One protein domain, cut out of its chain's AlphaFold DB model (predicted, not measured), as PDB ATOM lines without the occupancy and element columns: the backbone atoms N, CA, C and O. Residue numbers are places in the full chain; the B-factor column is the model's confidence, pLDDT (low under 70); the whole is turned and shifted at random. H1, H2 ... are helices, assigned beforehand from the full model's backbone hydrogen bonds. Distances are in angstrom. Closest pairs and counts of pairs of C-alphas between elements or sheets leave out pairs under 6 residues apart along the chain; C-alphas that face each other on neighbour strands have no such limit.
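This is residues 2 to 180 of the 453 residues of an uncharacterized protein of Sorangium cellulosum (strain So ce56) (UniProt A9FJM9). One long helix, H4, runs through the middle as a spine, with a pair of helices, H2 and H3, packed on one side of it and a second pair, H5 and H6, packed on another side. The two pairs are shifted along H4 toward opposite ends, and the five helices make an up-and-down bundle, each running against the one before it; the tiny H1 sits at the far end of H2. The printed part has 179 residues with six named helices, H1 to H6 in order, and no named strand; its class is all helix. The whole is a rod of 70 by 31 by 26 A, only just compact and close to loose, with a radius of gyration of the C-alphas of 19.0 A.

H1, residues 2 to 5, and H2, residues 8 to 25, meet only through their link. H3, residues 35 to 63, is near H1 and forms a hairpin with H2: they touch, closest at the C-alphas of Ala 16 and Ala 46, 4.3 A apart, at a shallow tilt of 21 degrees, opposite ways. H4, residues 69 to 110, is the hub, touching four helices. It touches H3 at 28 degrees, opposite ways, with the C-alphas of Ala 50 and Ala 83 closest at 4.7 A. With residues 79 to 93 alone it touches H2, the same way at 31 degrees; the closest C-alphas, of Glu 13 and Ala 83, are 5.6 A apart. H5, residues 115 to 149, touches H4 at 20 degrees, opposite ways, with the C-alphas of Ala 88 and Ala 139 closest at 4.1 A. H6, residues 154 to 178, touches H4 the same way, closest at the C-alphas of Ala 92 and Ala 166, 4.2 A apart. It also forms a hairpin with H5, the C-alphas of Ala 136 and Ala 166 being closest at 4.7 A. H2 and H3 are both apart from H5 and H6. In H2, H3, H4 and H5 every O i to N i+4 pair is within hydrogen-bond range, in H6 19 of 21, and H1 is too short for such a pair.

H1 begins at C-alpha 2, (4.395, 45.012, -13.636). H2 is 25.8 A long from first to last C-alpha, H3 41.7 A, H5 51.7 A and H6 36.2 A. H4, the longest with 42 residues and 60.6 A, runs from C-alpha 69 at (15.642, 45.460, -21.590) to C-alpha 110 at (-0.942, -12.822, -19.970). H6 ends at C-alpha 178, (5.882, -5.702, -30.344).

The C-alphas farthest apart, of His 67 and Pro 113, are 70.6 A from each other. The printed part has no cut and no long link; H2 to H3 is short, the others tight. The mean pLDDT of the printed part is 90.8, and residues 2 to 7 and 65 to 70 are under 70.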
ATOM      1  N   VAL A   2       3.465  45.775 -12.764       50.00
ATOM      2  CA  VAL A   2       4.395  45.012 -13.636       50.00
ATOM      3  C   VAL A   2       5.473  44.203 -12.880       50.00
ATOM      4  O   VAL A   2       5.746  43.064 -13.232       50.00
ATOM      5  N   VAL A   3       6.033  44.722 -11.777       50.88
ATOM      6  CA  VAL A   3       7.045  44.000 -10.962       50.88
ATOM      7  C   VAL A   3       6.460  42.807 -10.183       50.88
ATOM      8  O   VAL A   3       7.172  41.841  -9.926       50.88
ATOM      9  N   ALA A   4       5.171  42.847  -9.817       52.50
ATOM     10  CA  ALA A   4       4.514  41.763  -9.080       52.50
ATOM     11  C   ALA A   4       4.145  40.585 -10.000       52.50
ATOM     12  O   ALA A   4       4.259  39.435  -9.591       52.50
ATOM     13  N   GLU A   5       3.774  40.873 -11.250       52.91
ATOM     14  CA  GLU A   5       3.550  39.861 -12.292       52.91
ATOM     15  C   GLU A   5       4.879  39.253 -12.767       52.91
ATOM     16  O   GLU A   5       4.980  38.040 -12.895       52.91
ATOM     17  N   ALA A   6       5.938  40.064 -12.880       54.88
ATOM     18  CA  ALA A   6       7.275  39.631 -13.292       54.88
ATOM     19  C   ALA A   6       8.025  38.708 -12.301       54.88
ATOM     20  O   ALA A   6       9.039  38.093 -12.636       54.88
ATOM     21  N   LEU A   7       7.576  38.645 -11.043       66.00
ATOM     22  CA  LEU A   7       8.067  37.693 -10.040       66.00
ATOM     23  C   LEU A   7       7.247  36.393 -10.035       66.00
ATOM     24  O   LEU A   7       7.674  35.407  -9.430       66.00
ATOM     25  N   ALA A   8       6.097  36.370 -10.718       80.06
ATOM     26  CA  ALA A   8       5.196  35.227 -10.731       80.06
ATOM     27  C   ALA A   8       5.749  34.073 -11.579       80.06
ATOM     28  O   ALA A   8       5.753  32.944 -11.096       80.06
ATOM     29  N   ALA A   9       6.292  34.327 -12.780       86.00
ATOM     30  CA  ALA A   9       6.845  33.258 -13.622       86.00
ATOM     31  C   ALA A   9       8.025  32.542 -12.945       86.00
ATOM     32  O   ALA A   9       8.103  31.314 -12.946       86.00
ATOM     33  N   GLN A  10       8.913  33.304 -12.300       88.94
ATOM     34  CA  GLN A  10      10.049  32.744 -11.569       88.94
ATOM     35  C   GLN A  10       9.611  31.970 -10.318       88.94
ATOM     36  O   GLN A  10      10.229  30.967  -9.972       88.94
ATOM     37  N   HIS A  11       8.564  32.417  -9.620       92.44
ATOM     38  CA  HIS A  11       8.039  31.672  -8.479       92.44
ATOM     39  C   HIS A  11       7.421  30.338  -8.913       92.44
ATOM     40  O   HIS A  11       7.739  29.313  -8.316       92.44
ATOM     41  N   ILE A  12       6.613  30.346  -9.979       94.06
ATOM     42  CA  ILE A  12       5.984  29.138 -10.531       94.06
ATOM     43  C   ILE A  12       7.051  28.139 -11.005       94.06
ATOM     44  O   ILE A  12       6.908  26.940 -10.788       94.06
ATOM     45  N   GLU A  13       8.134  28.616 -11.621       96.06
ATOM     46  CA  GLU A  13       9.245  27.762 -12.056       96.06
ATOM     47  C   GLU A  13       9.945  27.062 -10.881       96.06
ATOM     48  O   GLU A  13      10.154  25.850 -10.935       96.06
ATOM     49  N   ARG A  14      10.216  27.778  -9.782       94.94
ATOM     50  CA  ARG A  14      10.781  27.169  -8.565       94.94
ATOM     51  C   ARG A  14       9.833  26.166  -7.913       94.94
ATOM     52  O   ARG A  14      10.287  25.156  -7.369       94.94
ATOM     53  N   ASP A  15       8.529  26.425  -7.959       96.56
ATOM     54  CA  ASP A  15       7.524  25.482  -7.465       96.56
ATOM     55  C   ASP A  15       7.505  24.210  -8.326       96.56
ATOM     56  O   ASP A  15       7.423  23.104  -7.786       96.56
ATOM     57  N   ALA A  16       7.662  24.349  -9.648       96.88
ATOM     58  CA  ALA A  16       7.780  23.224 -10.571       96.88
ATOM     59  C   ALA A  16       9.012  22.358 -10.260       96.88
ATOM     60  O   ALA A  16       8.901  21.132 -10.169       96.88
ATOM     61  N   GLU A  17      10.176  22.986 -10.055       97.25
ATOM     62  CA  GLU A  17      11.407  22.287  -9.662       97.25
ATOM     63  C   GLU A  17      11.241  21.585  -8.304       97.25
ATOM     64  O   GLU A  17      11.581  20.409  -8.168       97.25
ATOM     65  N   SER A  18      10.618  22.251  -7.327       97.75
ATOM     66  CA  SER A  18      10.351  21.680  -5.999       97.75
ATOM     67  C   SER A  18       9.427  20.458  -6.061       97.75
ATOM     68  O   SER A  18       9.679  19.449  -5.396       97.75
ATOM     69  N   SER A  19       8.371  20.515  -6.880       97.88
ATOM     70  CA  SER A  19       7.471  19.380  -7.129       97.88
ATOM     71  C   SER A  19       8.214  18.205  -7.767       97.88
ATOM     72  O   SER A  19       8.017  17.054  -7.361       97.88
ATOM     73  N   LEU A  20       9.098  18.479  -8.733       97.94
ATOM     74  CA  LEU A  20       9.916  17.457  -9.377       97.94
ATOM     75  C   LEU A  20      10.892  16.811  -8.388       97.94
ATOM     76  O   LEU A  20      10.962  15.584  -8.320       97.94
ATOM     77  N   ASP A  21      11.619  17.596  -7.601       97.81
ATOM     78  CA  ASP A  21      12.571  17.065  -6.624       97.81
ATOM     79  C   ASP A  21      11.861  16.232  -5.546       97.81
ATOM     80  O   ASP A  21      12.322  15.141  -5.193       97.81
ATOM     81  N   ALA A  22      10.676  16.667  -5.102       97.00
ATOM     82  CA  ALA A  22       9.825  15.881  -4.217       97.00
ATOM     83  C   ALA A  22       9.375  14.557  -4.861       97.00
ATOM     84  O   ALA A  22       9.334  13.534  -4.177       97.00
ATOM     85  N   ALA A  23       9.060  14.544  -6.161       97.25
ATOM     86  CA  ALA A  23       8.739  13.311  -6.881       97.25
ATOM     87  C   ALA A  23       9.955  12.375  -6.945       97.25
ATOM     88  O   ALA A  23       9.858  11.196  -6.601       97.25
ATOM     89  N   LEU A  24      11.121  12.888  -7.341       96.06
ATOM     90  CA  LEU A  24      12.342  12.093  -7.486       96.06
ATOM     91  C   LEU A  24      12.812  11.498  -6.150       96.06
ATOM     92  O   LEU A  24      13.278  10.359  -6.128       96.06
ATOM     93  N   ALA A  25      12.599  12.194  -5.030       95.50
ATOM     94  CA  ALA A  25      12.876  11.668  -3.692       95.50
ATOM     95  C   ALA A  25      12.048  10.412  -3.343       95.50
ATOM     96  O   ALA A  25      12.481   9.592  -2.532       95.50
ATOM     97  N   LEU A  26      10.880  10.217  -3.969       94.19
ATOM     98  CA  LEU A  26      10.035   9.036  -3.759       94.19
ATOM     99  C   LEU A  26      10.440   7.830  -4.619       94.19
ATOM    100  O   LEU A  26       9.958   6.725  -4.361       94.19
ATOM    101  N   ALA A  27      11.321   7.996  -5.613       88.81
ATOM    102  CA  ALA A  27      11.607   6.975  -6.627       88.81
ATOM    103  C   ALA A  27      12.076   5.623  -6.044       88.81
ATOM    104  O   ALA A  27      11.775   4.565  -6.599       88.81
ATOM    105  N   THR A  28      12.750   5.627  -4.892       89.25
ATOM    106  CA  THR A  28      13.236   4.413  -4.209       89.25
ATOM    107  C   THR A  28      12.173   3.716  -3.352       89.25
ATOM    108  O   THR A  28      12.348   2.562  -2.959       89.25
ATOM    109  N   THR A  29      11.040   4.374  -3.086       92.38
ATOM    110  CA  THR A  29       9.977   3.893  -2.182       92.38
ATOM    111  C   THR A  29       8.644   3.640  -2.887       92.38
ATOM    112  O   THR A  29       7.639   3.367  -2.235       92.38
ATOM    113  N   LEU A  30       8.624   3.639  -4.227       90.75
ATOM    114  CA  LEU A  30       7.404   3.460  -5.036       90.75
ATOM    115  C   LEU A  30       6.674   2.124  -4.823       90.75
ATOM    116  O   LEU A  30       5.540   1.974  -5.271       90.75
ATOM    117  N   HIS A  31       7.318   1.146  -4.184       88.19
ATOM    118  CA  HIS A  31       6.710  -0.135  -3.824       88.19
ATOM    119  C   HIS A  31       5.780  -0.034  -2.603       88.19
ATOM    120  O   HIS A  31       4.957  -0.924  -2.395       88.19
ATOM    121  N   ALA A  32       5.910   1.014  -1.784       90.94
ATOM    122  CA  ALA A  32       5.085   1.196  -0.599       90.94
ATOM    123  C   ALA A  32       3.671   1.702  -0.968       90.94
ATOM    124  O   ALA A  32       3.519   2.456  -1.937       90.94
ATOM    125  N   PRO A  33       2.628   1.326  -0.199       91.06
ATOM    126  CA  PRO A  33       1.247   1.708  -0.491       91.06
ATOM    127  C   PRO A  33       1.069   3.226  -0.642       91.06
ATOM    128  O   PRO A  33       1.551   3.998   0.185       91.06
ATOM    129  N   GLY A  34       0.377   3.665  -1.698       91.31
ATOM    130  CA  GLY A  34       0.062   5.077  -1.949       91.31
ATOM    131  C   GLY A  34       1.221   5.938  -2.477       91.31
ATOM    132  O   GLY A  34       0.989   7.073  -2.906       91.31
ATOM    133  N   GLN A  35       2.467   5.440  -2.462       93.56
ATOM    134  CA  GLN A  35       3.627   6.235  -2.889       93.56
ATOM    135  C   GLN A  35       3.665   6.453  -4.397       93.56
ATOM    136  O   GLN A  35       4.060   7.525  -4.847       93.56
ATOM    137  N   ARG A  36       3.209   5.481  -5.192       93.19
ATOM    138  CA  ARG A  36       3.167   5.613  -6.654       93.19
ATOM    139  C   ARG A  36       2.119   6.630  -7.108       93.19
ATOM    140  O   ARG A  36       2.390   7.426  -8.003       93.19
ATOM    141  N   GLU A  37       0.955   6.669  -6.465       95.06
ATOM    142  CA  GLU A  37      -0.079   7.679  -6.721       95.06
ATOM    143  C   GLU A  37       0.394   9.077  -6.309       95.06
ATOM    144  O   GLU A  37       0.121  10.062  -6.997       95.06
ATOM    145  N   ARG A  38       1.121   9.189  -5.189       96.44
ATOM    146  CA  ARG A  38       1.745  10.452  -4.772       96.44
ATOM    147  C   ARG A  38       2.818  10.907  -5.763       96.44
ATOM    148  O   ARG A  38       2.803  12.065  -6.160       96.44
ATOM    149  N   TYR A  39       3.699  10.002  -6.179       97.19
ATOM    150  CA  TYR A  39       4.739  10.254  -7.173       97.19
ATOM    151  C   TYR A  39       4.161  10.786  -8.489       97.19
ATOM    152  O   TYR A  39       4.587  11.836  -8.961       97.19
ATOM    153  N   ARG A  40       3.137  10.118  -9.038       96.62
ATOM    154  CA  ARG A  40       2.468  10.547 -10.276       96.62
ATOM    155  C   ARG A  40       1.854  11.937 -10.150       96.62
ATOM    156  O   ARG A  40       2.107  12.772 -11.004       96.62
ATOM    157  N   ARG A  41       1.146  12.214  -9.047       97.69
ATOM    158  CA  ARG A  41       0.585  13.551  -8.790       97.69
ATOM    159  C   ARG A  41       1.657  14.638  -8.729       97.69
ATOM    160  O   ARG A  41       1.449  15.707  -9.281       97.69
ATOM    161  N   LEU A  42       2.796  14.373  -8.088       98.12
ATOM    162  CA  LEU A  42       3.898  15.338  -8.025       98.12
ATOM    163  C   LEU A  42       4.526  15.591  -9.404       98.12
ATOM    164  O   LEU A  42       4.832  16.737  -9.716       98.12
ATOM    165  N   LEU A  43       4.663  14.559 -10.246       97.81
ATOM    166  CA  LEU A  43       5.092  14.738 -11.638       97.81
ATOM    167  C   LEU A  43       4.080  15.549 -12.456       97.81
ATOM    168  O   LEU A  43       4.486  16.405 -13.238       97.81
ATOM    169  N   ASP A  44       2.783  15.291 -12.278       97.88
ATOM    170  CA  ASP A  44       1.715  16.046 -12.941       97.88
ATOM    171  C   ASP A  44       1.763  17.526 -12.542       97.88
ATOM    172  O   ASP A  44       1.776  18.386 -13.421       97.88
ATOM    173  N   CYS A  45       1.904  17.821 -11.242       97.75
ATOM    174  CA  CYS A  45       2.085  19.184 -10.746       97.75
ATOM    175  C   CYS A  45       3.347  19.845 -11.314       97.75
ATOM    176  O   CYS A  45       3.267  20.975 -11.783       97.75
ATOM    177  N   ALA A  46       4.491  19.151 -11.316       98.19
ATOM    178  CA  ALA A  46       5.741  19.696 -11.847       98.19
ATOM    179  C   ALA A  46       5.626  20.067 -13.334       98.19
ATOM    180  O   ALA A  46       6.122  21.112 -13.747       98.19
ATOM    181  N   ILE A  47       4.952  19.232 -14.132       98.31
ATOM    182  CA  ILE A  47       4.738  19.483 -15.563       98.31
ATOM    183  C   ILE A  47       3.789  20.665 -15.769       98.31
ATOM    184  O   ILE A  47       4.144  21.607 -16.471       98.31
ATOM    185  N   GLU A  48       2.634  20.672 -15.098       98.06
ATOM    186  CA  GLU A  48       1.663  21.766 -15.211       98.06
ATOM    187  C   GLU A  48       2.260  23.113 -14.770       98.06
ATOM    188  O   GLU A  48       2.075  24.134 -15.431       98.06
ATOM    189  N   GLN A  49       3.009  23.129 -13.664       98.00
ATOM    190  CA  GLN A  49       3.680  24.331 -13.173       98.00
ATOM    191  C   GLN A  49       4.762  24.802 -14.152       98.00
ATOM    192  O   GLN A  49       4.824  25.993 -14.450       98.00
ATOM    193  N   ALA A  50       5.574  23.901 -14.707       97.50
ATOM    194  CA  ALA A  50       6.599  24.283 -15.674       97.50
ATOM    195  C   ALA A  50       5.997  24.837 -16.982       97.50
ATOM    196  O   ALA A  50       6.471  25.862 -17.474       97.50
ATOM    197  N   ASP A  51       4.916  24.245 -17.500       97.62
ATOM    198  CA  ASP A  51       4.189  24.777 -18.665       97.62
ATOM    199  C   ASP A  51       3.611  26.173 -18.379       97.62
ATOM    200  O   ASP A  51       3.737  27.097 -19.189       97.62
ATOM    201  N   ARG A  52       3.036  26.374 -17.186       96.50
ATOM    202  CA  ARG A  52       2.548  27.691 -16.745       96.50
ATOM    203  C   ARG A  52       3.672  28.715 -16.609       96.50
ATOM    204  O   ARG A  52       3.464  29.877 -16.953       96.50
ATOM    205  N   ALA A  53       4.847  28.308 -16.128       95.50
ATOM    206  CA  ALA A  53       6.014  29.181 -16.045       95.50
ATOM    207  C   ALA A  53       6.502  29.611 -17.436       95.50
ATOM    208  O   ALA A  53       6.853  30.777 -17.616       95.50
ATOM    209  N   LEU A  54       6.474  28.711 -18.429       94.81
ATOM    210  CA  LEU A  54       6.793  29.053 -19.819       94.81
ATOM    211  C   LEU A  54       5.797  30.052 -20.406       94.81
ATOM    212  O   LEU A  54       6.215  31.079 -20.937       94.81
ATOM    213  N   ALA A  55       4.496  29.803 -20.243       94.19
ATOM    214  CA  ALA A  55       3.459  30.711 -20.726       94.19
ATOM    215  C   ALA A  55       3.566  32.108 -20.083       94.19
ATOM    216  O   ALA A  55       3.452  33.123 -20.772       94.19
ATOM    217  N   ALA A  56       3.837  32.177 -18.776       91.06
ATOM    218  CA  ALA A  56       4.041  33.443 -18.073       91.06
ATOM    219  C   ALA A  56       5.313  34.169 -18.551       91.06
ATOM    220  O   ALA A  56       5.276  35.371 -18.809       91.06
ATOM    221  N   ALA A  57       6.419  33.446 -18.754       89.56
ATOM    222  CA  ALA A  57       7.659  34.011 -19.289       89.56
ATOM    223  C   ALA A  57       7.483  34.571 -20.716       89.56
ATOM    224  O   ALA A  57       8.071  35.598 -21.062       89.56
ATOM    225  N   GLU A  58       6.658  33.936 -21.554       89.81
ATOM    226  CA  GLU A  58       6.308  34.441 -22.888       89.81
ATOM    227  C   GLU A  58       5.460  35.716 -22.832       89.81
ATOM    228  O   GLU A  58       5.725  36.661 -23.581       89.81
ATOM    229  N   GLN A  59       4.489  35.782 -21.918       87.75
ATOM    230  CA  GLN A  59       3.685  36.986 -21.685       87.75
ATOM    231  C   GLN A  59       4.546  38.151 -21.187       87.75
ATOM    232  O   GLN A  59       4.462  39.254 -21.730       87.75
ATOM    233  N   GLU A  60       5.434  37.902 -20.218       85.81
ATOM    234  CA  GLU A  60       6.406  38.894 -19.748       85.81
ATOM    235  C   GLU A  60       7.298  39.382 -20.894       85.81
ATOM    236  O   GLU A  60       7.533  40.583 -21.033       85.81
ATOM    237  N   ARG A  61       7.753  38.473 -21.766       84.31
ATOM    238  CA  ARG A  61       8.577  38.825 -22.929       84.31
ATOM    239  C   ARG A  61       7.844  39.747 -23.899       84.31
ATOM    240  O   ARG A  61       8.475  40.651 -24.443       84.31
ATOM    241  N   ALA A  62       6.554  39.512 -24.128       84.44
ATOM    242  CA  ALA A  62       5.724  40.336 -25.002       84.44
ATOM    243  C   ALA A  62       5.423  41.723 -24.403       84.44
ATOM    244  O   ALA A  62       5.238  42.680 -25.153       84.44
ATOM    245  N   ALA A  63       5.400  41.839 -23.072       81.88
ATOM    246  CA  ALA A  63       5.121  43.082 -22.352       81.88
ATOM    247  C   ALA A  63       6.357  43.982 -22.126       81.88
ATOM    248  O   ALA A  63       6.205  45.137 -21.727       81.88
ATOM    249  N   LEU A  64       7.576  43.482 -22.370       78.88
ATOM    250  CA  LEU A  64       8.818  44.240 -22.171       78.88
ATOM    251  C   LEU A  64       8.901  45.476 -23.089       78.88
ATOM    252  O   LEU A  64       8.981  45.350 -24.311       78.88
ATOM    253  N   GLN A  65       8.983  46.668 -22.488       66.56
ATOM    254  CA  GLN A  65       9.261  47.928 -23.192       66.56
ATOM    255  C   GLN A  65      10.770  48.132 -23.440       66.56
ATOM    256  O   GLN A  65      11.615  47.591 -22.724       66.56
ATOM    257  N   GLU A  66      11.120  48.963 -24.433       59.56
ATOM    258  CA  GLU A  66      12.491  49.214 -24.924       59.56
ATOM    259  C   GLU A  66      13.497  49.743 -23.882       59.56
ATOM    260  O   GLU A  66      14.668  49.916 -24.213       59.56
ATOM    261  N   HIS A  67      13.097  50.037 -22.640       52.19
ATOM    262  CA  HIS A  67      13.968  50.661 -21.629       52.19
ATOM    263  C   HIS A  67      14.248  49.761 -20.401       52.19
ATOM    264  O   HIS A  67      15.158  50.055 -19.633       52.19
ATOM    265  N   GLU A  68      13.573  48.609 -20.253       57.62
ATOM    266  CA  GLU A  68      13.767  47.633 -19.147       57.62
ATOM    267  C   GLU A  68      14.557  46.373 -19.580       57.62
ATOM    268  O   GLU A  68      14.421  45.268 -19.047       57.62
ATOM    269  N   VAL A  69      15.384  46.526 -20.613       62.22
ATOM    270  CA  VAL A  69      15.642  45.460 -21.590       62.22
ATOM    271  C   VAL A  69      16.629  44.388 -21.135       62.22
ATOM    272  O   VAL A  69      16.431  43.220 -21.450       62.22
ATOM    273  N   ALA A  70      17.709  44.736 -20.435       68.50
ATOM    274  CA  ALA A  70      18.796  43.780 -20.201       68.50
ATOM    275  C   ALA A  70      18.481  42.791 -19.063       68.50
ATOM    276  O   ALA A  70      18.411  41.584 -19.297       68.50
ATOM    277  N   ALA A  71      18.217  43.300 -17.855       70.38
ATOM    278  CA  ALA A  71      17.966  42.467 -16.673       70.38
ATOM    279  C   ALA A  71      16.641  41.685 -16.765       70.38
ATOM    280  O   ALA A  71      16.564  40.535 -16.332       70.38
ATOM    281  N   GLY A  72      15.604  42.278 -17.373       77.00
ATOM    282  CA  GLY A  72      14.330  41.600 -17.618       77.00
ATOM    283  C   GLY A  72      14.467  40.428 -18.594       77.00
ATOM    284  O   GLY A  72      13.961  39.340 -18.321       77.00
ATOM    285  N   ARG A  73      15.214  40.606 -19.696       80.56
ATOM    286  CA  ARG A  73      15.461  39.533 -20.677       80.56
ATOM    287  C   ARG A  73      16.276  38.382 -20.097       80.56
ATOM    288  O   ARG A  73      15.959  37.232 -20.383       80.56
ATOM    289  N   GLU A  74      17.296  38.677 -19.294       84.12
ATOM    290  CA  GLU A  74      18.113  37.644 -18.649       84.12
ATOM    291  C   GLU A  74      17.281  36.795 -17.678       84.12
ATOM    292  O   GLU A  74      17.331  35.567 -17.739       84.12
ATOM    293  N   ARG A  75      16.439  37.434 -16.853       86.69
ATOM    294  CA  ARG A  75      15.529  36.732 -15.935       86.69
ATOM    295  C   ARG A  75      14.539  35.835 -16.679       86.69
ATOM    296  O   ARG A  75      14.422  34.663 -16.338       86.69
ATOM    297  N   ILE A  76      13.859  36.361 -17.699       87.50
ATOM    298  CA  ILE A  76      12.884  35.599 -18.500       87.50
ATOM    299  C   ILE A  76      13.554  34.395 -19.167       87.50
ATOM    300  O   ILE A  76      12.996  33.297 -19.171       87.50
ATOM    301  N   LEU A  77      14.766  34.578 -19.702       87.62
ATOM    302  CA  LEU A  77      15.532  33.486 -20.295       87.62
ATOM    303  C   LEU A  77      15.885  32.421 -19.251       87.62
ATOM    304  O   LEU A  77      15.711  31.236 -19.524       87.62
ATOM    305  N   ALA A  78      16.332  32.825 -18.058       89.06
ATOM    306  CA  ALA A  78      16.642  31.902 -16.970       89.06
ATOM    307  C   ALA A  78      15.407  31.096 -16.534       89.06
ATOM    308  O   ALA A  78      15.493  29.873 -16.438       89.06
ATOM    309  N   THR A  79      14.250  31.746 -16.361       91.06
ATOM    310  CA  THR A  79      12.975  31.082 -16.043       91.06
ATOM    311  C   THR A  79      12.562  30.101 -17.138       91.06
ATOM    312  O   THR A  79      12.246  28.950 -16.849       91.06
ATOM    313  N   ALA A  80      12.628  30.502 -18.410       91.88
ATOM    314  CA  ALA A  80      12.291  29.608 -19.513       91.88
ATOM    315  C   ALA A  80      13.253  28.410 -19.610       91.88
ATOM    316  O   ALA A  80      12.842  27.300 -19.951       91.88
ATOM    317  N   MET A  81      14.538  28.614 -19.303       92.56
ATOM    318  CA  MET A  81      15.517  27.531 -19.264       92.56
ATOM    319  C   MET A  81      15.267  26.560 -18.101       92.56
ATOM    320  O   MET A  81      15.327  25.345 -18.301       92.56
ATOM    321  N   GLY A  82      14.972  27.078 -16.907       93.62
ATOM    322  CA  GLY A  82      14.631  26.272 -15.733       93.62
ATOM    323  C   GLY A  82      13.385  25.422 -15.974       93.62
ATOM    324  O   GLY A  82      13.446  24.193 -15.906       93.62
ATOM    325  N   ALA A  83      12.300  26.048 -16.439       96.06
ATOM    326  CA  ALA A  83      11.045  25.366 -16.743       96.06
ATOM    327  C   ALA A  83      11.205  24.258 -17.801       96.06
ATOM    328  O   ALA A  83      10.763  23.129 -17.586       96.06
ATOM    329  N   ARG A  84      11.920  24.512 -18.910       96.38
ATOM    330  CA  ARG A  84      12.219  23.468 -19.914       96.38
ATOM    331  C   ARG A  84      13.062  22.327 -19.352       96.38
ATOM    332  O   ARG A  84      12.888  21.177 -19.756       96.38
ATOM    333  N   SER A  85      13.987  22.620 -18.438       96.25
ATOM    334  CA  SER A  85      14.796  21.583 -17.797       96.25
ATOM    335  C   SER A  85      13.938  20.696 -16.900       96.25
ATOM    336  O   SER A  85      14.063  19.469 -16.960       96.25
ATOM    337  N   THR A  86      13.034  21.307 -16.133       97.88
ATOM    338  CA  THR A  86      12.039  20.614 -15.312       97.88
ATOM    339  C   THR A  86      11.120  19.751 -16.169       97.88
ATOM    340  O   THR A  86      10.975  18.570 -15.864       97.88
ATOM    341  N   LEU A  87      10.591  20.263 -17.288       98.44
ATOM    342  CA  LEU A  87       9.771  19.478 -18.222       98.44
ATOM    343  C   LEU A  87      10.517  18.257 -18.760       98.44
ATOM    344  O   LEU A  87      10.003  17.141 -18.676       98.44
ATOM    345  N   ALA A  88      11.748  18.437 -19.253       98.12
ATOM    346  CA  ALA A  88      12.544  17.332 -19.784       98.12
ATOM    347  C   ALA A  88      12.763  16.228 -18.733       98.12
ATOM    348  O   ALA A  88      12.557  15.045 -19.015       98.12
ATOM    349  N   ARG A  89      13.120  16.607 -17.498       98.31
ATOM    350  CA  ARG A  89      13.339  15.672 -16.380       98.31
ATOM    351  C   ARG A  89      12.041  15.008 -15.905       98.31
ATOM    352  O   ARG A  89      12.028  13.799 -15.676       98.31
ATOM    353  N   ALA A  90      10.954  15.765 -15.772       98.38
ATOM    354  CA  ALA A  90       9.667  15.249 -15.312       98.38
ATOM    355  C   ALA A  90       9.054  14.269 -16.324       98.38
ATOM    356  O   ALA A  90       8.568  13.202 -15.941       98.38
ATOM    357  N   HIS A  91       9.142  14.570 -17.622       98.56
ATOM    358  CA  HIS A  91       8.697  13.657 -18.672       98.56
ATOM    359  C   HIS A  91       9.564  12.397 -18.778       98.56
ATOM    360  O   HIS A  91       9.018  11.320 -19.024       98.56
ATOM    361  N   ALA A  92      10.875  12.486 -18.533       98.44
ATOM    362  CA  ALA A  92      11.737  11.307 -18.435       98.44
ATOM    363  C   ALA A  92      11.323  10.387 -17.279       98.44
ATOM    364  O   ALA A  92      11.129   9.184 -17.469       98.44
ATOM    365  N   ALA A  93      11.087  10.968 -16.102       97.94
ATOM    366  CA  ALA A  93      10.597  10.257 -14.927       97.94
ATOM    367  C   ALA A  93       9.225   9.593 -15.187       97.94
ATOM    368  O   ALA A  93       9.029   8.412 -14.886       97.94
ATOM    369  N   ARG A  94       8.302  10.311 -15.844       98.06
ATOM    370  CA  ARG A  94       6.989   9.780 -16.249       98.06
ATOM    371  C   ARG A  94       7.113   8.619 -17.245       98.06
ATOM    372  O   ARG A  94       6.411   7.620 -17.092       98.06
ATOM    373  N   ALA A  95       8.005   8.713 -18.234       98.25
ATOM    374  CA  ALA A  95       8.246   7.635 -19.198       98.25
ATOM    375  C   ALA A  95       8.802   6.367 -18.520       98.25
ATOM    376  O   ALA A  95       8.384   5.256 -18.854       98.25
ATOM    377  N   ALA A  96       9.686   6.517 -17.529       97.06
ATOM    378  CA  ALA A  96      10.223   5.398 -16.754       97.06
ATOM    379  C   ALA A  96       9.152   4.700 -15.885       97.06
ATOM    380  O   ALA A  96       9.084   3.467 -15.869       97.06
ATOM    381  N   ASP A  97       8.275   5.453 -15.207       96.81
ATOM    382  CA  ASP A  97       7.148   4.864 -14.460       96.81
ATOM    383  C   ASP A  97       6.148   4.166 -15.390       96.81
ATOM    384  O   ASP A  97       5.674   3.069 -15.080       96.81
ATOM    385  N   ALA A  98       5.876   4.750 -16.561       97.50
ATOM    386  CA  ALA A  98       5.025   4.139 -17.575       97.50
ATOM    387  C   ALA A  98       5.601   2.803 -18.075       97.50
ATOM    388  O   ALA A  98       4.873   1.812 -18.114       97.50
ATOM    389  N   LEU A  99       6.907   2.728 -18.365       97.62
ATOM    390  CA  LEU A  99       7.585   1.469 -18.702       97.62
ATOM    391  C   LEU A  99       7.387   0.410 -17.607       97.62
ATOM    392  O   LEU A  99       7.012  -0.729 -17.898       97.62
ATOM    393  N   HIS A 100       7.597   0.780 -16.343       94.88
ATOM    394  CA  HIS A 100       7.398  -0.141 -15.226       94.88
ATOM    395  C   HIS A 100       5.936  -0.614 -15.126       94.88
ATOM    396  O   HIS A 100       5.675  -1.809 -14.962       94.88
ATOM    397  N   GLY A 101       4.975   0.307 -15.250       95.31
ATOM    398  CA  GLY A 101       3.544   0.005 -15.230       95.31
ATOM    399  C   GLY A 101       3.113  -0.919 -16.372       95.31
ATOM    400  O   GLY A 101       2.414  -1.904 -16.127       95.31
ATOM    401  N   ALA A 102       3.580  -0.649 -17.594       96.81
ATOM    402  CA  ALA A 102       3.347  -1.483 -18.769       96.81
ATOM    403  C   ALA A 102       3.911  -2.900 -18.572       96.81
ATOM    404  O   ALA A 102       3.218  -3.878 -18.852       96.81
ATOM    405  N   GLY A 103       5.123  -3.019 -18.017       94.56
ATOM    406  CA  GLY A 103       5.755  -4.305 -17.714       94.56
ATOM    407  C   GLY A 103       4.991  -5.134 -16.680       94.56
ATOM    408  O   GLY A 103       4.782  -6.327 -16.877       94.56
ATOM    409  N   GLN A 104       4.519  -4.530 -15.587       92.88
ATOM    410  CA  GLN A 104       3.721  -5.260 -14.591       92.88
ATOM    411  C   GLN A 104       2.359  -5.686 -15.147       92.88
ATOM    412  O   GLN A 104       1.908  -6.817 -14.934       92.88
ATOM    413  N   LEU A 105       1.703  -4.789 -15.884       94.50
ATOM    414  CA  LEU A 105       0.387  -5.066 -16.433       94.50
ATOM    415  C   LEU A 105       0.431  -6.126 -17.540       94.50
ATOM    416  O   LEU A 105      -0.452  -6.978 -17.566       94.50
ATOM    417  N   SER A 106       1.450  -6.133 -18.404       92.69
ATOM    418  CA  SER A 106       1.583  -7.142 -19.465       92.69
ATOM    419  C   SER A 106       1.717  -8.559 -18.894       92.69
ATOM    420  O   SER A 106       1.042  -9.482 -19.360       92.69
ATOM    421  N   LEU A 107       2.487  -8.726 -17.812       89.69
ATOM    422  CA  LEU A 107       2.605  -9.997 -17.090       89.69
ATOM    423  C   LEU A 107       1.260 -10.438 -16.497       89.69
ATOM    424  O   LEU A 107       0.912 -11.619 -16.559       89.69
ATOM    425  N   SER A 108       0.490  -9.505 -15.930       89.06
ATOM    426  CA  SER A 108      -0.845  -9.793 -15.395       89.06
ATOM    427  C   SER A 108      -1.849 -10.130 -16.502       89.06
ATOM    428  O   SER A 108      -2.624 -11.074 -16.349       89.06
ATOM    429  N   ALA A 109      -1.824  -9.402 -17.621       90.06
ATOM    430  CA  ALA A 109      -2.701  -9.616 -18.769       90.06
ATOM    431  C   ALA A 109      -2.504 -11.020 -19.356       90.06
ATOM    432  O   ALA A 109      -3.468 -11.753 -19.565       90.06
ATOM    433  N   GLN A 110      -1.252 -11.464 -19.507       87.12
ATOM    434  CA  GLN A 110      -0.942 -12.822 -19.970       87.12
ATOM    435  C   GLN A 110      -1.448 -13.925 -19.021       87.12
ATOM    436  O   GLN A 110      -1.683 -15.049 -19.466       87.12
ATOM    437  N   ARG A 111      -1.656 -13.617 -17.734       84.88
ATOM    438  CA  ARG A 111      -2.196 -14.536 -16.713       84.88
ATOM    439  C   ARG A 111      -3.712 -14.423 -16.522       84.88
ATOM    440  O   ARG A 111      -4.247 -15.076 -15.618       84.88
ATOM    441  N   ALA A 112      -4.388 -13.588 -17.310       86.38
ATOM    442  CA  ALA A 112      -5.825 -13.378 -17.203       86.38
ATOM    443  C   ALA A 112      -6.604 -14.696 -17.397       86.38
ATOM    444  O   ALA A 112      -6.148 -15.581 -18.122       86.38
ATOM    445  N   PRO A 113      -7.766 -14.863 -16.739       80.75
ATOM    446  CA  PRO A 113      -8.529 -16.109 -16.803       80.75
ATOM    447  C   PRO A 113      -9.161 -16.365 -18.178       80.75
ATOM    448  O   PRO A 113      -9.281 -17.519 -18.567       80.75
ATOM    449  N   THR A 114      -9.519 -15.314 -18.920       84.56
ATOM    450  CA  THR A 114     -10.193 -15.408 -20.225       84.56
ATOM    451  C   THR A 114      -9.406 -14.680 -21.311       84.56
ATOM    452  O   THR A 114      -8.547 -13.837 -21.018       84.56
ATOM    453  N   ARG A 115      -9.697 -14.996 -22.580       84.62
ATOM    454  CA  ARG A 115      -9.113 -14.285 -23.726       84.62
ATOM    455  C   ARG A 115      -9.472 -12.799 -23.716       84.62
ATOM    456  O   ARG A 115      -8.580 -11.969 -23.840       84.62
ATOM    457  N   ASP A 116     -10.732 -12.468 -23.459       88.12
ATOM    458  CA  ASP A 116     -11.206 -11.080 -23.477       88.12
ATOM    459  C   ASP A 116     -10.539 -10.236 -22.380       88.12
ATOM    460  O   ASP A 116     -10.133  -9.104 -22.625       88.12
ATOM    461  N   ALA A 117     -10.336 -10.804 -21.184       90.00
ATOM    462  CA  ALA A 117      -9.605 -10.131 -20.110       90.00
ATOM    463  C   ALA A 117      -8.108  -9.965 -20.428       90.00
ATOM    464  O   ALA A 117      -7.489  -8.983 -20.013       90.00
ATOM    465  N   CYS A 118      -7.514 -10.908 -21.169       90.44
ATOM    466  CA  CYS A 118      -6.150 -10.774 -21.681       90.44
ATOM    467  C   CYS A 118      -6.069  -9.611 -22.680       90.44
ATOM    468  O   CYS A 118      -5.227  -8.728 -22.523       90.44
ATOM    469  N   ASP A 119      -6.965  -9.581 -23.667       91.44
ATOM    470  CA  ASP A 119      -6.996  -8.548 -24.704       91.44
ATOM    471  C   ASP A 119      -7.315  -7.160 -24.124       91.44
ATOM    472  O   ASP A 119      -6.676  -6.178 -24.504       91.44
ATOM    473  N   ASP A 120      -8.206  -7.067 -23.134       94.62
ATOM    474  CA  ASP A 120      -8.433  -5.836 -22.373       94.62
ATOM    475  C   ASP A 120      -7.173  -5.354 -21.643       94.62
ATOM    476  O   ASP A 120      -6.774  -4.191 -21.765       94.62
ATOM    477  N   GLY A 121      -6.497  -6.270 -20.944       94.38
ATOM    478  CA  GLY A 121      -5.225  -5.987 -20.292       94.38
ATOM    479  C   GLY A 121      -4.192  -5.432 -21.273       94.38
ATOM    480  O   GLY A 121      -3.547  -4.432 -20.969       94.38
ATOM    481  N   TRP A 122      -4.084  -6.010 -22.471       94.94
ATOM    482  CA  TRP A 122      -3.165  -5.540 -23.510       94.94
ATOM    483  C   TRP A 122      -3.551  -4.188 -24.117       94.94
ATOM    484  O   TRP A 122      -2.661  -3.370 -24.335       94.94
ATOM    485  N   ARG A 123      -4.844  -3.891 -24.310       97.06
ATOM    486  CA  ARG A 123      -5.289  -2.542 -24.720       97.06
ATOM    487  C   ARG A 123      -4.878  -1.475 -23.705       97.06
ATOM    488  O   ARG A 123      -4.478  -0.376 -24.076       97.06
ATOM    489  N   ARG A 124      -4.926  -1.805 -22.414       97.81
ATOM    490  CA  ARG A 124      -4.447  -0.914 -21.349       97.81
ATOM    491  C   ARG A 124      -2.922  -0.777 -21.330       97.81
ATOM    492  O   ARG A 124      -2.436   0.315 -21.058       97.81
ATOM    493  N   VAL A 125      -2.168  -1.846 -21.616       97.56
ATOM    494  CA  VAL A 125      -0.702  -1.755 -21.793       97.56
ATOM    495  C   VAL A 125      -0.379  -0.798 -22.942       97.56
ATOM    496  O   VAL A 125       0.430   0.102 -22.748       97.56
ATOM    497  N   GLU A 126      -1.057  -0.927 -24.086       98.06
ATOM    498  CA  GLU A 126      -0.882  -0.044 -25.251       98.06
ATOM    499  C   GLU A 126      -1.102   1.432 -24.887       98.06
ATOM    500  O   GLU A 126      -0.288   2.285 -25.231       98.06
ATOM    501  N   ALA A 127      -2.148   1.736 -24.112       98.19
ATOM    502  CA  ALA A 127      -2.417   3.098 -23.650       98.19
ATOM    503  C   ALA A 127      -1.293   3.663 -22.756       98.19
ATOM    504  O   ALA A 127      -0.921   4.830 -22.890       98.19
ATOM    505  N   ILE A 128      -0.717   2.842 -21.867       98.12
ATOM    506  CA  ILE A 128       0.425   3.246 -21.027       98.12
ATOM    507  C   ILE A 128       1.668   3.502 -21.893       98.12
ATOM    508  O   ILE A 128       2.366   4.496 -21.688       98.12
ATOM    509  N   VAL A 129       1.928   2.636 -22.877       98.44
ATOM    510  CA  VAL A 129       3.052   2.770 -23.819       98.44
ATOM    511  C   VAL A 129       2.926   4.052 -24.642       98.44
ATOM    512  O   VAL A 129       3.885   4.819 -24.715       98.44
ATOM    513  N   ALA A 130       1.739   4.350 -25.175       98.31
ATOM    514  CA  ALA A 130       1.481   5.596 -25.896       98.31
ATOM    515  C   ALA A 130       1.747   6.841 -25.021       98.31
ATOM    516  O   ALA A 130       2.285   7.842 -25.502       98.31
ATOM    517  N   GLY A 131       1.437   6.770 -23.719       97.56
ATOM    518  CA  GLY A 131       1.771   7.816 -22.746       97.56
ATOM    519  C   GLY A 131       3.280   7.991 -22.514       97.56
ATOM    520  O   GLY A 131       3.759   9.124 -22.386       97.56
ATOM    521  N   ALA A 132       4.047   6.895 -22.511       98.19
ATOM    522  CA  ALA A 132       5.509   6.940 -22.442       98.19
ATOM    523  C   ALA A 132       6.108   7.602 -23.694       98.19
ATOM    524  O   ALA A 132       6.963   8.477 -23.579       98.19
ATOM    525  N   GLU A 133       5.612   7.252 -24.883       98.62
ATOM    526  CA  GLU A 133       6.046   7.842 -26.156       98.62
ATOM    527  C   GLU A 133       5.707   9.332 -26.257       98.62
ATOM    528  O   GLU A 133       6.525  10.124 -26.724       98.62
ATOM    529  N   ALA A 134       4.519   9.733 -25.797       98.44
ATOM    530  CA  ALA A 134       4.145  11.142 -25.712       98.44
ATOM    531  C   ALA A 134       5.080  11.915 -24.770       98.44
ATOM    532  O   ALA A 134       5.537  13.002 -25.120       98.44
ATOM    533  N   SER A 135       5.425  11.327 -23.620       98.25
ATOM    534  CA  SER A 135       6.368  11.934 -22.675       98.25
ATOM    535  C   SER A 135       7.779  12.037 -23.259       98.25
ATOM    536  O   SER A 135       8.410  13.081 -23.134       98.25
ATOM    537  N   ALA A 136       8.258  11.014 -23.969       98.62
ATOM    538  CA  ALA A 136       9.551  11.065 -24.646       98.62
ATOM    539  C   ALA A 136       9.613  12.172 -25.712       98.62
ATOM    540  O   ALA A 136      10.595  12.912 -25.768       98.62
ATOM    541  N   ARG A 137       8.549  12.343 -26.513       98.69
ATOM    542  CA  ARG A 137       8.453  13.450 -27.483       98.69
ATOM    543  C   ARG A 137       8.486  14.816 -26.796       98.69
ATOM    544  O   ARG A 137       9.227  15.685 -27.242       98.69
ATOM    545  N   ALA A 138       7.731  14.991 -25.713       98.38
ATOM    546  CA  ALA A 138       7.724  16.239 -24.950       98.38
ATOM    547  C   ALA A 138       9.110  16.557 -24.360       98.38
ATOM    548  O   ALA A 138       9.611  17.665 -24.535       98.38
ATOM    549  N   ALA A 139       9.784  15.566 -23.764       98.25
ATOM    550  CA  ALA A 139      11.138  15.738 -23.239       98.25
ATOM    551  C   ALA A 139      12.146  16.136 -24.331       98.25
ATOM    552  O   ALA A 139      12.983  17.012 -24.108       98.25
ATOM    553  N   ALA A 140      12.048  15.528 -25.519       98.19
ATOM    554  CA  ALA A 140      12.898  15.857 -26.662       98.19
ATOM    555  C   ALA A 140      12.677  17.291 -27.169       98.19
ATOM    556  O   ALA A 140      13.653  17.986 -27.453       98.19
ATOM    557  N   ILE A 141      11.423  17.756 -27.230       97.75
ATOM    558  CA  ILE A 141      11.092  19.144 -27.590       97.75
ATOM    559  C   ILE A 141      11.727  20.108 -26.580       97.75
ATOM    560  O   ILE A 141      12.498  20.983 -26.976       97.75
ATOM    561  N   SER A 142      11.501  19.905 -25.277       96.31
ATOM    562  CA  SER A 142      12.064  20.779 -24.237       96.31
ATOM    563  C   SER A 142      13.599  20.803 -24.249       96.31
ATOM    564  O   SER A 142      14.205  21.863 -24.074       96.31
ATOM    565  N   ALA A 143      14.247  19.656 -24.484       95.88
ATOM    566  CA  ALA A 143      15.701  19.575 -24.606       95.88
ATOM    567  C   ALA A 143      16.223  20.299 -25.861       95.88
ATOM    568  O   ALA A 143      17.190  21.054 -25.765       95.88
ATOM    569  N   SER A 144      15.565  20.131 -27.012       94.94
ATOM    570  CA  SER A 144      15.948  20.793 -28.265       94.94
ATOM    571  C   SER A 144      15.841  22.318 -28.168       94.94
ATOM    572  O   SER A 144      16.756  23.034 -28.582       94.94
ATOM    573  N   GLU A 145      14.781  22.831 -27.540       93.00
ATOM    574  CA  GLU A 145      14.611  24.271 -27.316       93.00
ATOM    575  C   GLU A 145      15.685  24.848 -26.376       93.00
ATOM    576  O   GLU A 145      16.180  25.957 -26.596       93.00
ATOM    577  N   LEU A 146      16.106  24.088 -25.358       90.62
ATOM    578  CA  LEU A 146      17.234  24.454 -24.492       90.62
ATOM    579  C   LEU A 146      18.567  24.482 -25.238       90.62
ATOM    580  O   LEU A 146      19.406  25.351 -24.986       90.62
ATOM    581  N   GLU A 147      18.779  23.535 -26.147       87.88
ATOM    582  CA  GLU A 147      19.981  23.486 -26.972       87.88
ATOM    583  C   GLU A 147      20.062  24.644 -27.958       87.88
ATOM    584  O   GLU A 147      21.138  25.221 -28.106       87.88
ATOM    585  N   GLY A 148      18.944  25.021 -28.583       81.75
ATOM    586  CA  GLY A 148      18.885  26.179 -29.476       81.75
ATOM    587  C   GLY A 148      19.234  27.497 -28.774       81.75
ATOM    588  O   GLY A 148      19.816  28.384 -29.393       81.75
ATOM    589  N   GLY A 149      18.927  27.613 -27.475       76.19
ATOM    590  CA  GLY A 149      19.213  28.807 -26.672       76.19
ATOM    591  C   GLY A 149      20.589  28.827 -25.994       76.19
ATOM    592  O   GLY A 149      21.202  29.888 -25.887       76.19
ATOM    593  N   SER A 150      21.090  27.686 -25.503       76.31
ATOM    594  CA  SER A 150      22.370  27.618 -24.774       76.31
ATOM    595  C   SER A 150      23.003  26.210 -24.802       76.31
ATOM    596  O   SER A 150      23.024  25.491 -23.790       76.31
ATOM    597  N   PRO A 151      23.587  25.791 -25.943       71.88
ATOM    598  CA  PRO A 151      23.928  24.389 -26.223       71.88
ATOM    599  C   PRO A 151      25.047  23.809 -25.343       71.88
ATOM    600  O   PRO A 151      25.132  22.589 -25.169       71.88
ATOM    601  N   ARG A 152      25.912  24.660 -24.772       79.94
ATOM    602  CA  ARG A 152      27.036  24.254 -23.902       79.94
ATOM    603  C   ARG A 152      26.720  24.326 -22.405       79.94
ATOM    604  O   ARG A 152      27.574  23.980 -21.588       79.94
ATOM    605  N   SER A 153      25.514  24.749 -22.023       86.31
ATOM    606  CA  SER A 153      25.141  24.870 -20.612       86.31
ATOM    607  C   SER A 153      25.034  23.501 -19.919       86.31
ATOM    608  O   SER A 153      24.745  22.468 -20.533       86.31
ATOM    609  N   LYS A 154      25.270  23.476 -18.600       88.50
ATOM    610  CA  LYS A 154      25.043  22.280 -17.765       88.50
ATOM    611  C   LYS A 154      23.571  21.842 -17.819       88.50
ATOM    612  O   LYS A 154      23.308  20.649 -17.918       88.50
ATOM    613  N   VAL A 155      22.655  22.809 -17.835       88.50
ATOM    614  CA  VAL A 155      21.201  22.609 -17.911       88.50
ATOM    615  C   VAL A 155      20.794  21.929 -19.222       88.50
ATOM    616  O   VAL A 155      20.134  20.896 -19.186       88.50
ATOM    617  N   ALA A 156      21.278  22.410 -20.375       89.56
ATOM    618  CA  ALA A 156      20.998  21.776 -21.667       89.56
ATOM    619  C   ALA A 156      21.569  20.349 -21.758       89.56
ATOM    620  O   ALA A 156      20.944  19.457 -22.326       89.56
ATOM    621  N   ARG A 157      22.746  20.085 -21.165       91.75
ATOM    622  CA  ARG A 157      23.287  18.713 -21.070       91.75
ATOM    623  C   ARG A 157      22.410  17.791 -20.220       91.75
ATOM    624  O   ARG A 157      22.178  16.662 -20.635       91.75
ATOM    625  N   ALA A 158      21.920  18.263 -19.075       92.31
ATOM    626  CA  ALA A 158      21.027  17.482 -18.221       92.31
ATOM    627  C   ALA A 158      19.676  17.204 -18.904       92.31
ATOM    628  O   ALA A 158      19.198  16.075 -18.868       92.31
ATOM    629  N   ALA A 159      19.101  18.197 -19.590       94.62
ATOM    630  CA  ALA A 159      17.860  18.025 -20.345       94.62
ATOM    631  C   ALA A 159      18.012  17.032 -21.508       94.62
ATOM    632  O   ALA A 159      17.148  16.179 -21.689       94.62
ATOM    633  N   ARG A 160      19.134  17.072 -22.243       95.69
ATOM    634  CA  ARG A 160      19.473  16.057 -23.257       95.69
ATOM    635  C   ARG A 160      19.530  14.648 -22.685       95.69
ATOM    636  O   ARG A 160      18.974  13.730 -23.278       95.69
ATOM    637  N   ALA A 161      20.217  14.481 -21.555       97.00
ATOM    638  CA  ALA A 161      20.316  13.184 -20.894       97.00
ATOM    639  C   ALA A 161      18.922  12.668 -20.496       97.00
ATOM    640  O   ALA A 161      18.584  11.536 -20.821       97.00
ATOM    641  N   ALA A 162      18.083  13.527 -19.911       97.75
ATOM    642  CA  ALA A 162      16.708  13.182 -19.563       97.75
ATOM    643  C   ALA A 162      15.861  12.815 -20.796       97.75
ATOM    644  O   ALA A 162      15.170  11.800 -20.790       97.75
ATOM    645  N   ALA A 163      15.941  13.587 -21.883       98.31
ATOM    646  CA  ALA A 163      15.238  13.275 -23.128       98.31
ATOM    647  C   ALA A 163      15.677  11.925 -23.718       98.31
ATOM    648  O   ALA A 163      14.836  11.139 -24.157       98.31
ATOM    649  N   HIS A 164      16.977  11.624 -23.674       98.44
ATOM    650  CA  HIS A 164      17.505  10.330 -24.097       98.44
ATOM    651  C   HIS A 164      16.998   9.179 -23.214       98.44
ATOM    652  O   HIS A 164      16.560   8.153 -23.732       98.44
ATOM    653  N   GLU A 165      16.991   9.345 -21.889       98.12
ATOM    654  CA  GLU A 165      16.423   8.360 -20.961       98.12
ATOM    655  C   GLU A 165      14.929   8.121 -21.225       98.12
ATOM    656  O   GLU A 165      14.482   6.971 -21.256       98.12
ATOM    657  N   ALA A 166      14.166   9.188 -21.483       98.50
ATOM    658  CA  ALA A 166      12.751   9.109 -21.833       98.50
ATOM    659  C   ALA A 166      12.531   8.309 -23.126       98.50
ATOM    660  O   ALA A 166      11.655   7.447 -23.188       98.50
ATOM    661  N   GLU A 167      13.350   8.562 -24.150       98.69
ATOM    662  CA  GLU A 167      13.320   7.831 -25.415       98.69
ATOM    663  C   GLU A 167      13.656   6.346 -25.224       98.69
ATOM    664  O   GLU A 167      12.946   5.481 -25.741       98.69
ATOM    665  N   VAL A 168      14.705   6.032 -24.459       98.62
ATOM    666  CA  VAL A 168      15.077   4.648 -24.134       98.62
ATOM    667  C   VAL A 168      13.931   3.941 -23.409       98.62
ATOM    668  O   VAL A 168      13.590   2.811 -23.769       98.62
ATOM    669  N   ALA A 169      13.298   4.604 -22.437       98.38
ATOM    670  CA  ALA A 169      12.160   4.060 -21.707       98.38
ATOM    671  C   ALA A 169      10.947   3.823 -22.622       98.38
ATOM    672  O   ALA A 169      10.359   2.742 -22.586       98.38
ATOM    673  N   ALA A 170      10.609   4.782 -23.489       98.50
ATOM    674  CA  ALA A 170       9.505   4.660 -24.439       98.50
ATOM    675  C   ALA A 170       9.740   3.537 -25.462       98.50
ATOM    676  O   ALA A 170       8.858   2.706 -25.671       98.50
ATOM    677  N   ARG A 171      10.947   3.438 -26.037       98.50
ATOM    678  CA  ARG A 171      11.322   2.338 -26.944       98.50
ATOM    679  C   ARG A 171      11.267   0.984 -26.236       98.50
ATOM    680  O   ARG A 171      10.775   0.008 -26.796       98.50
ATOM    681  N   ALA A 172      11.742   0.907 -24.992       98.06
ATOM    682  CA  ALA A 172      11.623  -0.308 -24.191       98.06
ATOM    683  C   ALA A 172      10.156  -0.669 -23.899       98.06
ATOM    684  O   ALA A 172       9.814  -1.847 -23.935       98.06
ATOM    685  N   ALA A 173       9.291   0.322 -23.669       97.69
ATOM    686  CA  ALA A 173       7.868   0.108 -23.441       97.69
ATOM    687  C   ALA A 173       7.166  -0.378 -24.720       97.69
ATOM    688  O   ALA A 173       6.390  -1.328 -24.667       97.69
ATOM    689  N   ARG A 174       7.502   0.196 -25.882       97.94
ATOM    690  CA  ARG A 174       7.007  -0.239 -27.198       97.94
ATOM    691  C   ARG A 174       7.379  -1.688 -27.507       97.94
ATOM    692  O   ARG A 174       6.509  -2.453 -27.924       97.94
ATOM    693  N   ARG A 175       8.608  -2.107 -27.181       96.00
ATOM    694  CA  ARG A 175       9.025  -3.514 -27.310       96.00
ATOM    695  C   ARG A 175       8.127  -4.485 -26.543       96.00
ATOM    696  O   ARG A 175       7.909  -5.583 -27.027       96.00
ATOM    697  N   ILE A 176       7.532  -4.100 -25.408       94.06
ATOM    698  CA  ILE A 176       6.600  -4.978 -24.667       94.06
ATOM    699  C   ILE A 176       5.388  -5.366 -25.532       94.06
ATOM    700  O   ILE A 176       4.906  -6.495 -25.436       94.06
ATOM    701  N   ILE A 177       4.898  -4.442 -26.363       93.69
ATOM    702  CA  ILE A 177       3.786  -4.681 -27.292       93.69
ATOM    703  C   ILE A 177       4.260  -5.494 -28.494       93.69
ATOM    704  O   ILE A 177       3.645  -6.501 -28.832       93.69
ATOM    705  N   GLU A 178       5.352  -5.068 -29.128       92.44
ATOM    706  CA  GLU A 178       5.882  -5.702 -30.344       92.44
ATOM    707  C   GLU A 178       6.344  -7.142 -30.090       92.44
ATOM    708  O   GLU A 178       6.195  -8.024 -30.934       92.44
ATOM    709  N   GLU A 179       6.868  -7.402 -28.893       89.12
ATOM    710  CA  GLU A 179       7.332  -8.713 -28.452       89.12
ATOM    711  C   GLU A 179       6.237  -9.504 -27.718       89.12
ATOM    712  O   GLU A 179       6.530 -10.562 -27.146       89.12
ATOM    713  N   ARG A 180       4.972  -9.043 -27.743       88.44
ATOM    714  CA  ARG A 180       3.833  -9.761 -27.155       88.44
ATOM    715  C   ARG A 180       3.830 -11.204 -27.650       88.44
ATOM    716  O   ARG A 180       3.584 -11.500 -28.816       88.44
TER     717      ARG A 180